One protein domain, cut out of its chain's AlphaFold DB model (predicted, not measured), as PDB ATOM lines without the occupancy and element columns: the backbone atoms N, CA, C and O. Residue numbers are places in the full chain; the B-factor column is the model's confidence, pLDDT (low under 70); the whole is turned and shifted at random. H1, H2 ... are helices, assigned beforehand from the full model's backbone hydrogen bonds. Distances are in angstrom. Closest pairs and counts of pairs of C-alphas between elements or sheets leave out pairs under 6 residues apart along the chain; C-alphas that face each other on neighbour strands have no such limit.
ATOM      1  N   ILE A   9      93.300 168.564 123.721       46.66
ATOM      2  CA  ILE A   9      93.605 167.158 123.422       46.66
ATOM      3  C   ILE A   9      94.615 166.589 124.432       46.66
ATOM      4  O   ILE A   9      94.309 165.613 125.098       46.66
ATOM      5  N   TYR A  10      95.744 167.261 124.685       54.78
ATOM      6  CA  TYR A  10      96.755 166.738 125.617       54.78
ATOM      7  C   TYR A  10      96.383 166.866 127.099       54.78
ATOM      8  O   TYR A  10      96.675 165.965 127.882       54.78
ATOM      9  N   ALA A  11      95.757 167.974 127.508       61.53
ATOM     10  CA  ALA A  11      95.386 168.173 128.906       61.53
ATOM     11  C   ALA A  11      94.177 167.309 129.284       61.53
ATOM     12  O   ALA A  11      94.246 166.587 130.275       61.53
ATOM     13  N   ASN A  12      93.100 167.305 128.487       63.84
ATOM     14  CA  ASN A  12      91.930 166.490 128.806       63.84
ATOM     15  C   ASN A  12      92.237 164.998 128.695       63.84
ATOM     16  O   ASN A  12      91.785 164.245 129.548       63.84
ATOM     17  N   GLU A  13      93.022 164.543 127.713       68.19
ATOM     18  CA  GLU A  13      93.418 163.129 127.661       68.19
ATOM     19  C   GLU A  13      94.259 162.728 128.874       68.19
ATOM     20  O   GLU A  13      94.029 161.654 129.426       68.19
ATOM     21  N   LEU A  14      95.181 163.584 129.330       70.88
ATOM     22  CA  LEU A  14      95.994 163.306 130.513       70.88
ATOM     23  C   LEU A  14      95.165 163.314 131.805       70.88
ATOM     24  O   LEU A  14      95.314 162.419 132.630       70.88
ATOM     25  N   TYR A  15      94.287 164.303 131.989       73.88
ATOM     26  CA  TYR A  15      93.456 164.423 133.194       73.88
ATOM     27  C   TYR A  15      92.284 163.424 133.230       73.88
ATOM     28  O   TYR A  15      91.732 163.192 134.303       73.88
ATOM     29  N   ASN A  16      91.934 162.799 132.099       81.50
ATOM     30  CA  ASN A  16      90.951 161.709 132.023       81.50
ATOM     31  C   ASN A  16      91.561 160.313 132.254       81.50
ATOM     32  O   ASN A  16      90.838 159.316 132.232       81.50
ATOM     33  N   GLN A  17      92.874 160.220 132.462       83.94
ATOM     34  CA  GLN A  17      93.566 158.975 132.794       83.94
ATOM     35  C   GLN A  17      93.893 158.914 134.286       83.94
ATOM     36  O   GLN A  17      93.892 159.922 134.995       83.94
ATOM     37  N   ALA A  18      94.187 157.709 134.780       86.38
ATOM     38  CA  ALA A  18      94.730 157.571 136.125       86.38
ATOM     39  C   ALA A  18      96.070 158.329 136.210       86.38
ATOM     40  O   ALA A  18      96.897 158.188 135.304       86.38
ATOM     41  N   PRO A  19      96.312 159.114 137.276       84.81
ATOM     42  CA  PRO A  19      97.575 159.819 137.416       84.81
ATOM     43  C   PRO A  19      98.734 158.811 137.491       84.81
ATOM     44  O   PRO A  19      98.583 157.755 138.119       84.81
ATOM     45  N   PRO A  20      99.899 159.114 136.890       87.88
ATOM     46  CA  PRO A  20     101.076 158.269 137.039       87.88
ATOM     47  C   PRO A  20     101.502 158.200 138.510       87.88
ATOM     48  O   PRO A  20     101.225 159.102 139.307       87.88
ATOM     49  N   SER A  21     102.213 157.135 138.877       93.38
ATOM     50  CA  SER A  21     102.813 157.036 140.206       93.38
ATOM     51  C   SER A  21     103.849 158.143 140.427       93.38
ATOM     52  O   SER A  21     104.510 158.599 139.495       93.38
ATOM     53  N   PHE A  22     104.016 158.575 141.680       93.00
ATOM     54  CA  PHE A  22     105.096 159.495 142.043       93.00
ATOM     55  C   PHE A  22     106.483 158.907 141.723       93.00
ATOM     56  O   PHE A  22     106.670 157.694 141.632       93.00
ATOM     57  N   GLY A  23     107.484 159.784 141.611       92.62
ATOM     58  CA  GLY A  23     108.867 159.414 141.300       92.62
ATOM     59  C   GLY A  23     109.172 159.520 139.806       92.62
ATOM     60  O   GLY A  23     108.662 160.410 139.129       92.62
ATOM     61  N   HIS A  24     110.012 158.619 139.288       92.06
ATOM     62  CA  HIS A  24     110.501 158.682 137.904       92.06
ATOM     63  C   HIS A  24     109.383 158.650 136.850       92.06
ATOM     64  O   HIS A  24     109.542 159.263 135.801       92.06
ATOM     65  N   ALA A  25     108.240 158.015 137.135       91.31
ATOM     66  CA  ALA A  25     107.104 157.989 136.212       91.31
ATOM     67  C   ALA A  25     106.513 159.390 135.947       91.31
ATOM     68  O   ALA A  25     106.043 159.659 134.848       91.31
ATOM     69  N   MET A  26     106.600 160.325 136.902       91.56
ATOM     70  CA  MET A  26     106.181 161.715 136.673       91.56
ATOM     71  C   MET A  26     107.192 162.529 135.864       91.56
ATOM     72  O   MET A  26     106.843 163.602 135.379       91.56
ATOM     73  N   HIS A  27     108.428 162.052 135.697       90.69
ATOM     74  CA  HIS A  27     109.473 162.795 134.988       90.69
ATOM     75  C   HIS A  27     109.104 163.040 133.519       90.69
ATOM     76  O   HIS A  27     109.428 164.089 132.968       90.69
ATOM     77  N   GLU A  28     108.339 162.129 132.912       88.94
ATOM     78  CA  GLU A  28     107.833 162.263 131.541       88.94
ATOM     79  C   GLU A  28     106.917 163.480 131.358       88.94
ATOM     80  O   GLU A  28     106.848 164.043 130.260       88.94
ATOM     81  N   LEU A  29     106.274 163.940 132.438       91.06
ATOM     82  CA  LEU A  29     105.436 165.136 132.438       91.06
ATOM     83  C   LEU A  29     106.247 166.431 132.427       91.06
ATOM     84  O   LEU A  29     105.659 167.489 132.239       91.06
ATOM     85  N   PHE A  30     107.569 166.385 132.595       94.19
ATOM     86  CA  PHE A  30     108.439 167.559 132.576       94.19
ATOM     87  C   PHE A  30     109.346 167.560 131.346       94.19
ATOM     88  O   PHE A  30     109.668 166.525 130.763       94.19
ATOM     89  N   GLY A  31     109.740 168.759 130.921       92.69
ATOM     90  CA  GLY A  31     110.652 168.981 129.797       92.69
ATOM     91  C   GLY A  31     112.123 169.062 130.204       92.69
ATOM     92  O   GLY A  31     112.851 169.854 129.616       92.69
ATOM     93  N   PHE A  32     112.556 168.335 131.238       95.19
ATOM     94  CA  PHE A  32     113.956 168.368 131.668       95.19
ATOM     95  C   PHE A  32     114.882 167.758 130.609       95.19
ATOM     96  O   PHE A  32     114.515 166.805 129.920       95.19
ATOM     97  N   ASP A  33     116.100 168.296 130.507       94.44
ATOM     98  CA  ASP A  33     117.180 167.657 129.753       94.44
ATOM     99  C   ASP A  33     117.424 166.245 130.334       94.44
ATOM    100  O   ASP A  33     117.601 166.127 131.550       94.44
ATOM    101  N   PRO A  34     117.442 165.171 129.517       92.12
ATOM    102  CA  PRO A  34     117.638 163.799 129.999       92.12
ATOM    103  C   PRO A  34     118.939 163.570 130.780       92.12
ATOM    104  O   PRO A  34     119.049 162.593 131.516       92.12
ATOM    105  N   THR A  35     119.933 164.442 130.606       95.88
ATOM    106  CA  THR A  35     121.224 164.394 131.304       95.88
ATOM    107  C   THR A  35     121.263 165.259 132.567       95.88
ATOM    108  O   THR A  35     122.237 165.211 133.321       95.88
ATOM    109  N   TYR A  36     120.209 166.035 132.827       95.50
ATOM    110  CA  TYR A  36     120.109 166.949 133.955       95.50
ATOM    111  C   TYR A  36     119.234 166.378 135.073       95.50
ATOM    112  O   TYR A  36     118.034 166.165 134.912       95.50
ATOM    113  N   THR A  37     119.820 166.233 136.260       95.75
ATOM    114  CA  THR A  37     119.076 165.883 137.474       95.75
ATOM    115  C   THR A  37     118.751 167.146 138.264       95.75
ATOM    116  O   THR A  37     119.625 167.737 138.904       95.75
ATOM    117  N   SER A  46     109.792 174.101 137.746       95.31
ATOM    118  CA  SER A  46     109.641 173.780 136.334       95.31
ATOM    119  C   SER A  46     108.175 173.501 136.070       95.31
ATOM    120  O   SER A  46     107.485 172.913 136.903       95.31
ATOM    121  N   LEU A  47     107.701 173.946 134.918       93.38
ATOM    122  CA  LEU A  47     106.320 173.769 134.523       93.38
ATOM    123  C   LEU A  47     106.138 172.356 133.932       93.38
ATOM    124  O   LEU A  47     106.907 171.975 133.043       93.38
ATOM    125  N   PRO A  48     105.138 171.570 134.366       92.88
ATOM    126  CA  PRO A  48     104.764 170.356 133.651       92.88
ATOM    127  C   PRO A  48     104.346 170.689 132.208       92.88
ATOM    128  O   PRO A  48     103.660 171.687 131.974       92.88
ATOM    129  N   LYS A  49     104.698 169.831 131.245       91.69
ATOM    130  CA  LYS A  49     104.373 169.954 129.812       91.69
ATOM    131  C   LYS A  49     102.903 170.310 129.539       91.69
ATOM    132  O   LYS A  49     102.684 171.188 128.711       91.69
ATOM    133  N   PRO A  50     101.897 169.721 130.224       88.88
ATOM    134  CA  PRO A  50     100.496 170.080 129.988       88.88
ATOM    135  C   PRO A  50     100.184 171.535 130.339       88.88
ATOM    136  O   PRO A  50      99.430 172.191 129.631       88.88
ATOM    137  N   VAL A  51     100.790 172.058 131.408       91.88
ATOM    138  CA  VAL A  51     100.609 173.459 131.803       91.88
ATOM    139  C   VAL A  51     101.344 174.377 130.822       91.88
ATOM    140  O   VAL A  51     100.789 175.396 130.424       91.88
ATOM    141  N   GLY A  52     102.534 173.981 130.351       92.00
ATOM    142  CA  GLY A  52     103.255 174.696 129.290       92.00
ATOM    143  C   GLY A  52     102.453 174.821 127.998       92.00
ATOM    144  O   GLY A  52     102.322 175.919 127.468       92.00
ATOM    145  N   ALA A  53     101.813 173.736 127.557       89.75
ATOM    146  CA  ALA A  53     100.958 173.755 126.372       89.75
ATOM    147  C   ALA A  53      99.786 174.749 126.498       89.75
ATOM    148  O   ALA A  53      99.443 175.430 125.531       89.75
ATOM    149  N   VAL A  54      99.188 174.875 127.690       90.50
ATOM    150  CA  VAL A  54      98.138 175.875 127.954       90.50
ATOM    151  C   VAL A  54      98.707 177.296 127.919       90.50
ATOM    152  O   VAL A  54      98.075 178.179 127.341       90.50
ATOM    153  N   CYS A  55      99.899 177.530 128.481       93.62
ATOM    154  CA  CYS A  55     100.573 178.832 128.411       93.62
ATOM    155  C   CYS A  55     100.868 179.257 126.964       93.62
ATOM    156  O   CYS A  55     100.595 180.402 126.600       93.62
ATOM    157  N   ASP A  56     101.368 178.345 126.131       94.19
ATOM    158  CA  ASP A  56     101.656 178.616 124.717       94.19
ATOM    159  C   ASP A  56     100.373 178.949 123.946       94.19
ATOM    160  O   ASP A  56     100.316 179.926 123.195       94.19
ATOM    161  N   ALA A  57      99.305 178.182 124.179       91.56
ATOM    162  CA  ALA A  57      98.019 178.420 123.537       91.56
ATOM    163  C   ALA A  57      97.379 179.747 123.976       91.56
ATOM    164  O   ALA A  57      96.830 180.463 123.142       91.56
ATOM    165  N   LEU A  58      97.454 180.092 125.267       94.62
ATOM    166  CA  LEU A  58      97.001 181.393 125.769       94.62
ATOM    167  C   LEU A  58      97.817 182.535 125.168       94.62
ATOM    168  O   LEU A  58      97.238 183.541 124.776       94.62
ATOM    169  N   THR A  59      99.133 182.367 125.025       96.75
ATOM    170  CA  THR A  59      99.997 183.365 124.379       96.75
ATOM    171  C   THR A  59      99.560 183.606 122.935       96.75
ATOM    172  O   THR A  59      99.320 184.744 122.546       96.75
ATOM    173  N   ALA A  60      99.364 182.543 122.151       96.94
ATOM    174  CA  ALA A  60      98.875 182.669 120.779       96.94
ATOM    175  C   ALA A  60      97.483 183.328 120.702       96.94
ATOM    176  O   ALA A  60      97.222 184.116 119.794       96.94
ATOM    177  N   HIS A  61      96.596 183.027 121.655       96.00
ATOM    178  CA  HIS A  61      95.255 183.613 121.736       96.00
ATOM    179  C   HIS A  61      95.285 185.111 122.073       96.00
ATOM    180  O   HIS A  61      94.576 185.892 121.438       96.00
ATOM    181  N   ILE A  62      96.157 185.524 123.000       97.44
ATOM    182  CA  ILE A  62      96.412 186.936 123.315       97.44
ATOM    183  C   ILE A  62      96.879 187.677 122.057       97.44
ATOM    184  O   ILE A  62      96.295 188.694 121.695       97.44
ATOM    185  N   GLU A  63      97.883 187.150 121.354       98.12
ATOM    186  CA  GLU A  63      98.455 187.806 120.170       98.12
ATOM    187  C   GLU A  63      97.493 187.847 118.972       98.12
ATOM    188  O   GLU A  63      97.560 188.758 118.146       98.12
ATOM    189  N   ALA A  64      96.559 186.899 118.873       98.25
ATOM    190  CA  ALA A  64      95.566 186.885 117.802       98.25
ATOM    191  C   ALA A  64      94.589 188.073 117.877       98.25
ATOM    192  O   ALA A  64      94.090 188.523 116.841       98.25
ATOM    193  N   ASN A  65      94.284 188.570 119.082       98.12
ATOM    194  CA  ASN A  65      93.456 189.759 119.291       98.12
ATOM    195  C   ASN A  65      93.688 190.369 120.693       98.12
ATOM    196  O   ASN A  65      92.876 190.154 121.603       98.12
ATOM    197  N   PRO A  66      94.766 191.153 120.881       98.12
ATOM    198  CA  PRO A  66      95.192 191.596 122.209       98.12
ATOM    199  C   PRO A  66      94.177 192.521 122.882       98.12
ATOM    200  O   PRO A  66      93.944 192.407 124.084       98.12
ATOM    201  N   ASP A  67      93.514 193.395 122.117       98.44
ATOM    202  CA  ASP A  67      92.483 194.285 122.656       98.44
ATOM    203  C   ASP A  67      91.294 193.502 123.208       98.44
ATOM    204  O   ASP A  67      90.816 193.799 124.303       98.44
ATOM    205  N   LYS A  68      90.824 192.483 122.478       98.00
ATOM    206  CA  LYS A  68      89.720 191.641 122.941       98.00
ATOM    207  C   LYS A  68      90.111 190.885 124.208       98.00
ATOM    208  O   LYS A  68      89.361 190.929 125.182       98.00
ATOM    209  N   PHE A  69      91.282 190.250 124.218       97.81
ATOM    210  CA  PHE A  69      91.720 189.480 125.378       97.81
ATOM    211  C   PHE A  69      91.861 190.370 126.614       97.81
ATOM    212  O   PHE A  69      91.252 190.107 127.647       97.81
ATOM    213  N   ILE A  70      92.615 191.468 126.508       96.94
ATOM    214  CA  ILE A  70      92.934 192.325 127.655       96.94
ATOM    215  C   ILE A  70      91.717 193.103 128.157       96.94
ATOM    216  O   ILE A  70      91.617 193.344 129.356       96.94
ATOM    217  N   ARG A  71      90.795 193.521 127.284       97.12
ATOM    218  CA  ARG A  71      89.654 194.358 127.699       97.12
ATOM    219  C   ARG A  71      88.420 193.564 128.107       97.12
ATOM    220  O   ARG A  71      87.570 194.132 128.786       97.12
ATOM    221  N   ILE A  72      88.289 192.316 127.653       97.12
ATOM    222  CA  ILE A  72      87.052 191.540 127.804       97.12
ATOM    223  C   ILE A  72      87.308 190.206 128.508       97.12
ATOM    224  O   ILE A  72      86.578 189.873 129.429       97.12
ATOM    225  N   GLU A  73      88.327 189.449 128.102       97.00
ATOM    226  CA  GLU A  73      88.452 188.032 128.486       97.00
ATOM    227  C   GLU A  73      89.358 187.806 129.709       97.00
ATOM    228  O   GLU A  73      89.150 186.873 130.482       97.00
ATOM    229  N   CYS A  74      90.366 188.659 129.922       95.12
ATOM    230  CA  CYS A  74      91.388 188.448 130.950       95.12
ATOM    231  C   CYS A  74      90.816 188.405 132.376       95.12
ATOM    232  O   CYS A  74      91.314 187.657 133.217       95.12
ATOM    233  N   ILE A  75      89.757 189.176 132.638       96.00
ATOM    234  CA  ILE A  75      89.142 189.276 133.961       96.00
ATOM    235  C   ILE A  75      88.481 187.961 134.371       96.00
ATOM    236  O   ILE A  75      88.608 187.551 135.524       96.00
ATOM    237  N   ASP A  76      87.858 187.262 133.423       96.12
ATOM    238  CA  ASP A  76      87.228 185.966 133.667       96.12
ATOM    239  C   ASP A  76      88.294 184.911 133.974       96.12
ATOM    240  O   ASP A  76      88.182 184.194 134.968       96.12
ATOM    241  N   HIS A  77      89.392 184.897 133.208       94.94
ATOM    242  CA  HIS A  77      90.538 184.025 133.482       94.94
ATOM    243  C   HIS A  77      91.150 184.273 134.869       94.94
ATOM    244  O   HIS A  77      91.486 183.323 135.582       94.94
ATOM    245  N   TRP A  78      91.294 185.535 135.284       95.38
ATOM    246  CA  TRP A  78      91.797 185.863 136.618       95.38
ATOM    247  C   TRP A  78      90.827 185.457 137.720       95.38
ATOM    248  O   TRP A  78      91.265 184.897 138.723       95.38
ATOM    249  N   ASN A  79      89.530 185.700 137.550       96.75
ATOM    250  CA  ASN A  79      88.524 185.325 138.540       96.75
ATOM    251  C   ASN A  79      88.445 183.806 138.716       96.75
ATOM    252  O   ASN A  79      88.410 183.329 139.850       96.75
ATOM    253  N   GLU A  80      88.517 183.040 137.626       96.81
ATOM    254  CA  GLU A  80      88.583 181.580 137.692       96.81
ATOM    255  C   GLU A  80      89.843 181.108 138.435       96.81
ATOM    256  O   GLU A  80      89.764 180.285 139.350       96.81
ATOM    257  N   ALA A  81      91.013 181.659 138.096       96.69
ATOM    258  CA  ALA A  81      92.268 181.311 138.759       96.69
ATOM    259  C   ALA A  81      92.248 181.652 140.261       96.69
ATOM    260  O   ALA A  81      92.670 180.832 141.080       96.69
ATOM    261  N   ARG A  82      91.715 182.825 140.628       98.19
ATOM    262  CA  ARG A  82      91.540 183.259 142.024       98.19
ATOM    263  C   ARG A  82      90.616 182.316 142.787       98.19
ATOM    264  O   ARG A  82      90.989 181.877 143.868       98.19
ATOM    265  N   ALA A  83      89.467 181.951 142.217       98.31
ATOM    266  CA  ALA A  83      88.511 181.052 142.864       98.31
ATOM    267  C   ALA A  83      89.102 179.652 143.101       98.31
ATOM    268  O   ALA A  83      88.961 179.080 144.183       98.31
ATOM    269  N   ARG A  84      89.830 179.111 142.115       97.69
ATOM    270  CA  ARG A  84      90.514 177.813 142.245       97.69
ATOM    271  C   ARG A  84      91.608 177.846 143.313       97.69
ATOM    272  O   ARG A  84      91.727 176.891 144.079       97.69
ATOM    273  N   LEU A  85      92.387 178.930 143.377       97.75
ATOM    274  CA  LEU A  85      93.413 179.125 144.403       97.75
ATOM    275  C   LEU A  85      92.797 179.255 145.799       97.75
ATOM    276  O   LEU A  85      93.253 178.581 146.719       97.75
ATOM    277  N   ALA A  86      91.755 180.071 145.941       98.38
ATOM    278  CA  ALA A  86      91.054 180.294 147.200       98.38
ATOM    279  C   ALA A  86      90.525 178.975 147.784       98.38
ATOM    280  O   ALA A  86      90.826 178.632 148.927       98.38
ATOM    281  N   ASN A  87      89.874 178.156 146.950       98.31
ATOM    282  CA  ASN A  87      89.423 176.821 147.342       98.31
ATOM    283  C   ASN A  87      90.578 175.886 147.750       98.31
ATOM    284  O   ASN A  87      90.422 175.084 148.667       98.31
ATOM    285  N   LEU A  88      91.742 175.978 147.096       98.06
ATOM    286  CA  LEU A  88      92.910 175.153 147.428       98.06
ATOM    287  C   LEU A  88      93.486 175.483 148.814       98.06
ATOM    288  O   LEU A  88      93.925 174.573 149.516       98.06
ATOM    289  N   ILE A  89      93.517 176.764 149.191       97.81
ATOM    290  CA  ILE A  89      94.137 177.229 150.443       97.81
ATOM    291  C   ILE A  89      93.135 177.461 151.583       97.81
ATOM    292  O   ILE A  89      93.554 177.789 152.690       97.81
ATOM    293  N   GLY A  90      91.835 177.277 151.330       97.94
ATOM    294  CA  GLY A  90      90.772 177.484 152.315       97.94
ATOM    295  C   GLY A  90      90.491 178.960 152.621       97.94
ATOM    296  O   GLY A  90      90.255 179.293 153.778       97.94
ATOM    297  N   ALA A  91      90.551 179.822 151.605       98.19
ATOM    298  CA  ALA A  91      90.260 181.255 151.690       98.19
ATOM    299  C   ALA A  91      89.038 181.628 150.834       98.19
ATOM    300  O   ALA A  91      88.588 180.835 150.001       98.19
ATOM    301  N   GLU A  92      88.535 182.850 150.989       98.25
ATOM    302  CA  GLU A  92      87.530 183.421 150.093       98.25
ATOM    303  C   GLU A  92      88.174 183.942 148.798       98.25
ATOM    304  O   GLU A  92      89.336 184.358 148.760       98.25
ATOM    305  N   THR A  93      87.415 183.959 147.696       97.75
ATOM    306  CA  THR A  93      87.946 184.411 146.389       97.75
ATOM    307  C   THR A  93      88.423 185.869 146.435       97.75
ATOM    308  O   THR A  93      89.421 186.225 145.799       97.75
ATOM    309  N   ASP A  94      87.755 186.709 147.226       97.19
ATOM    310  CA  ASP A  94      88.103 188.123 147.404       97.19
ATOM    311  C   ASP A  94      89.303 188.366 148.325       97.19
ATOM    312  O   ASP A  94      89.853 189.464 148.335       97.19
ATOM    313  N   GLU A  95      89.795 187.332 149.008       97.31
ATOM    314  CA  GLU A  95      91.047 187.372 149.774       97.31
ATOM    315  C   GLU A  95      92.268 186.986 148.918       97.31
ATOM    316  O   GLU A  95      93.412 187.144 149.345       97.31
ATOM    317  N   CYS A  96      92.046 186.494 147.695       97.69
ATOM    318  CA  CYS A  96      93.100 186.034 146.794       97.69
ATOM    319  C   CYS A  96      93.284 186.991 145.614       97.69
ATOM    320  O   CYS A  96      92.364 187.208 144.828       97.69
TER     321      CYS A  96
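Overview. This is residues 9 to 37 and 46 to 96 of the 173 residues of an uncharacterized protein of Rhizopogon vesiculosus (UniProt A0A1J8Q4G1). Two long helices, H4 and H3, meet near their ends as a V, with a kink of 49 degrees in H4 near residue 73; short H1 and H2 lie near the start of H3. The printed part has 80 residues with four named helices, H1 to H4 in order, and no named strand: all helix. It is loose, radius of gyration of the C-alphas 16.2 A, spans 43 by 35 by 26 A.

Along the chain. H4, residues 66 to 89, measures 31.7 A and ends at C-alpha 89 (94.137, 177.229, 150.443). H3, residues 49 to 64, measures 22.5 A. H2 is residues 24 to 29; H1, residues 9 to 15, begins at C-alpha 9 (93.605, 167.158, 123.422).

Arrangement. H4 and H3 only just touch, with 3 pairs of C-alphas within 8 A, only at the corner; the closest C-alphas, of Ile 62 and Phe 69, are 5.7 A apart. H3, with residues 50 to 51 alone, only just touches H1, with 3 such pairs; the closest C-alphas, of Ala 11 and Pro 50, are 5.6 A apart. H2 is close to H3 but not clearly touching. Every O i to N i+4 pair is within hydrogen-bond range in H1 and H3, 17 of 20 in H4, 0 of 2 in H2, where 2 of 3 O i to N i+3 pairs are.

Size, cuts and confidence. Residues 38 to 45 are not printed; C-alphas 37 and 46 are 12.4 A apart. Residues 9 to 13 have pLDDT under 70.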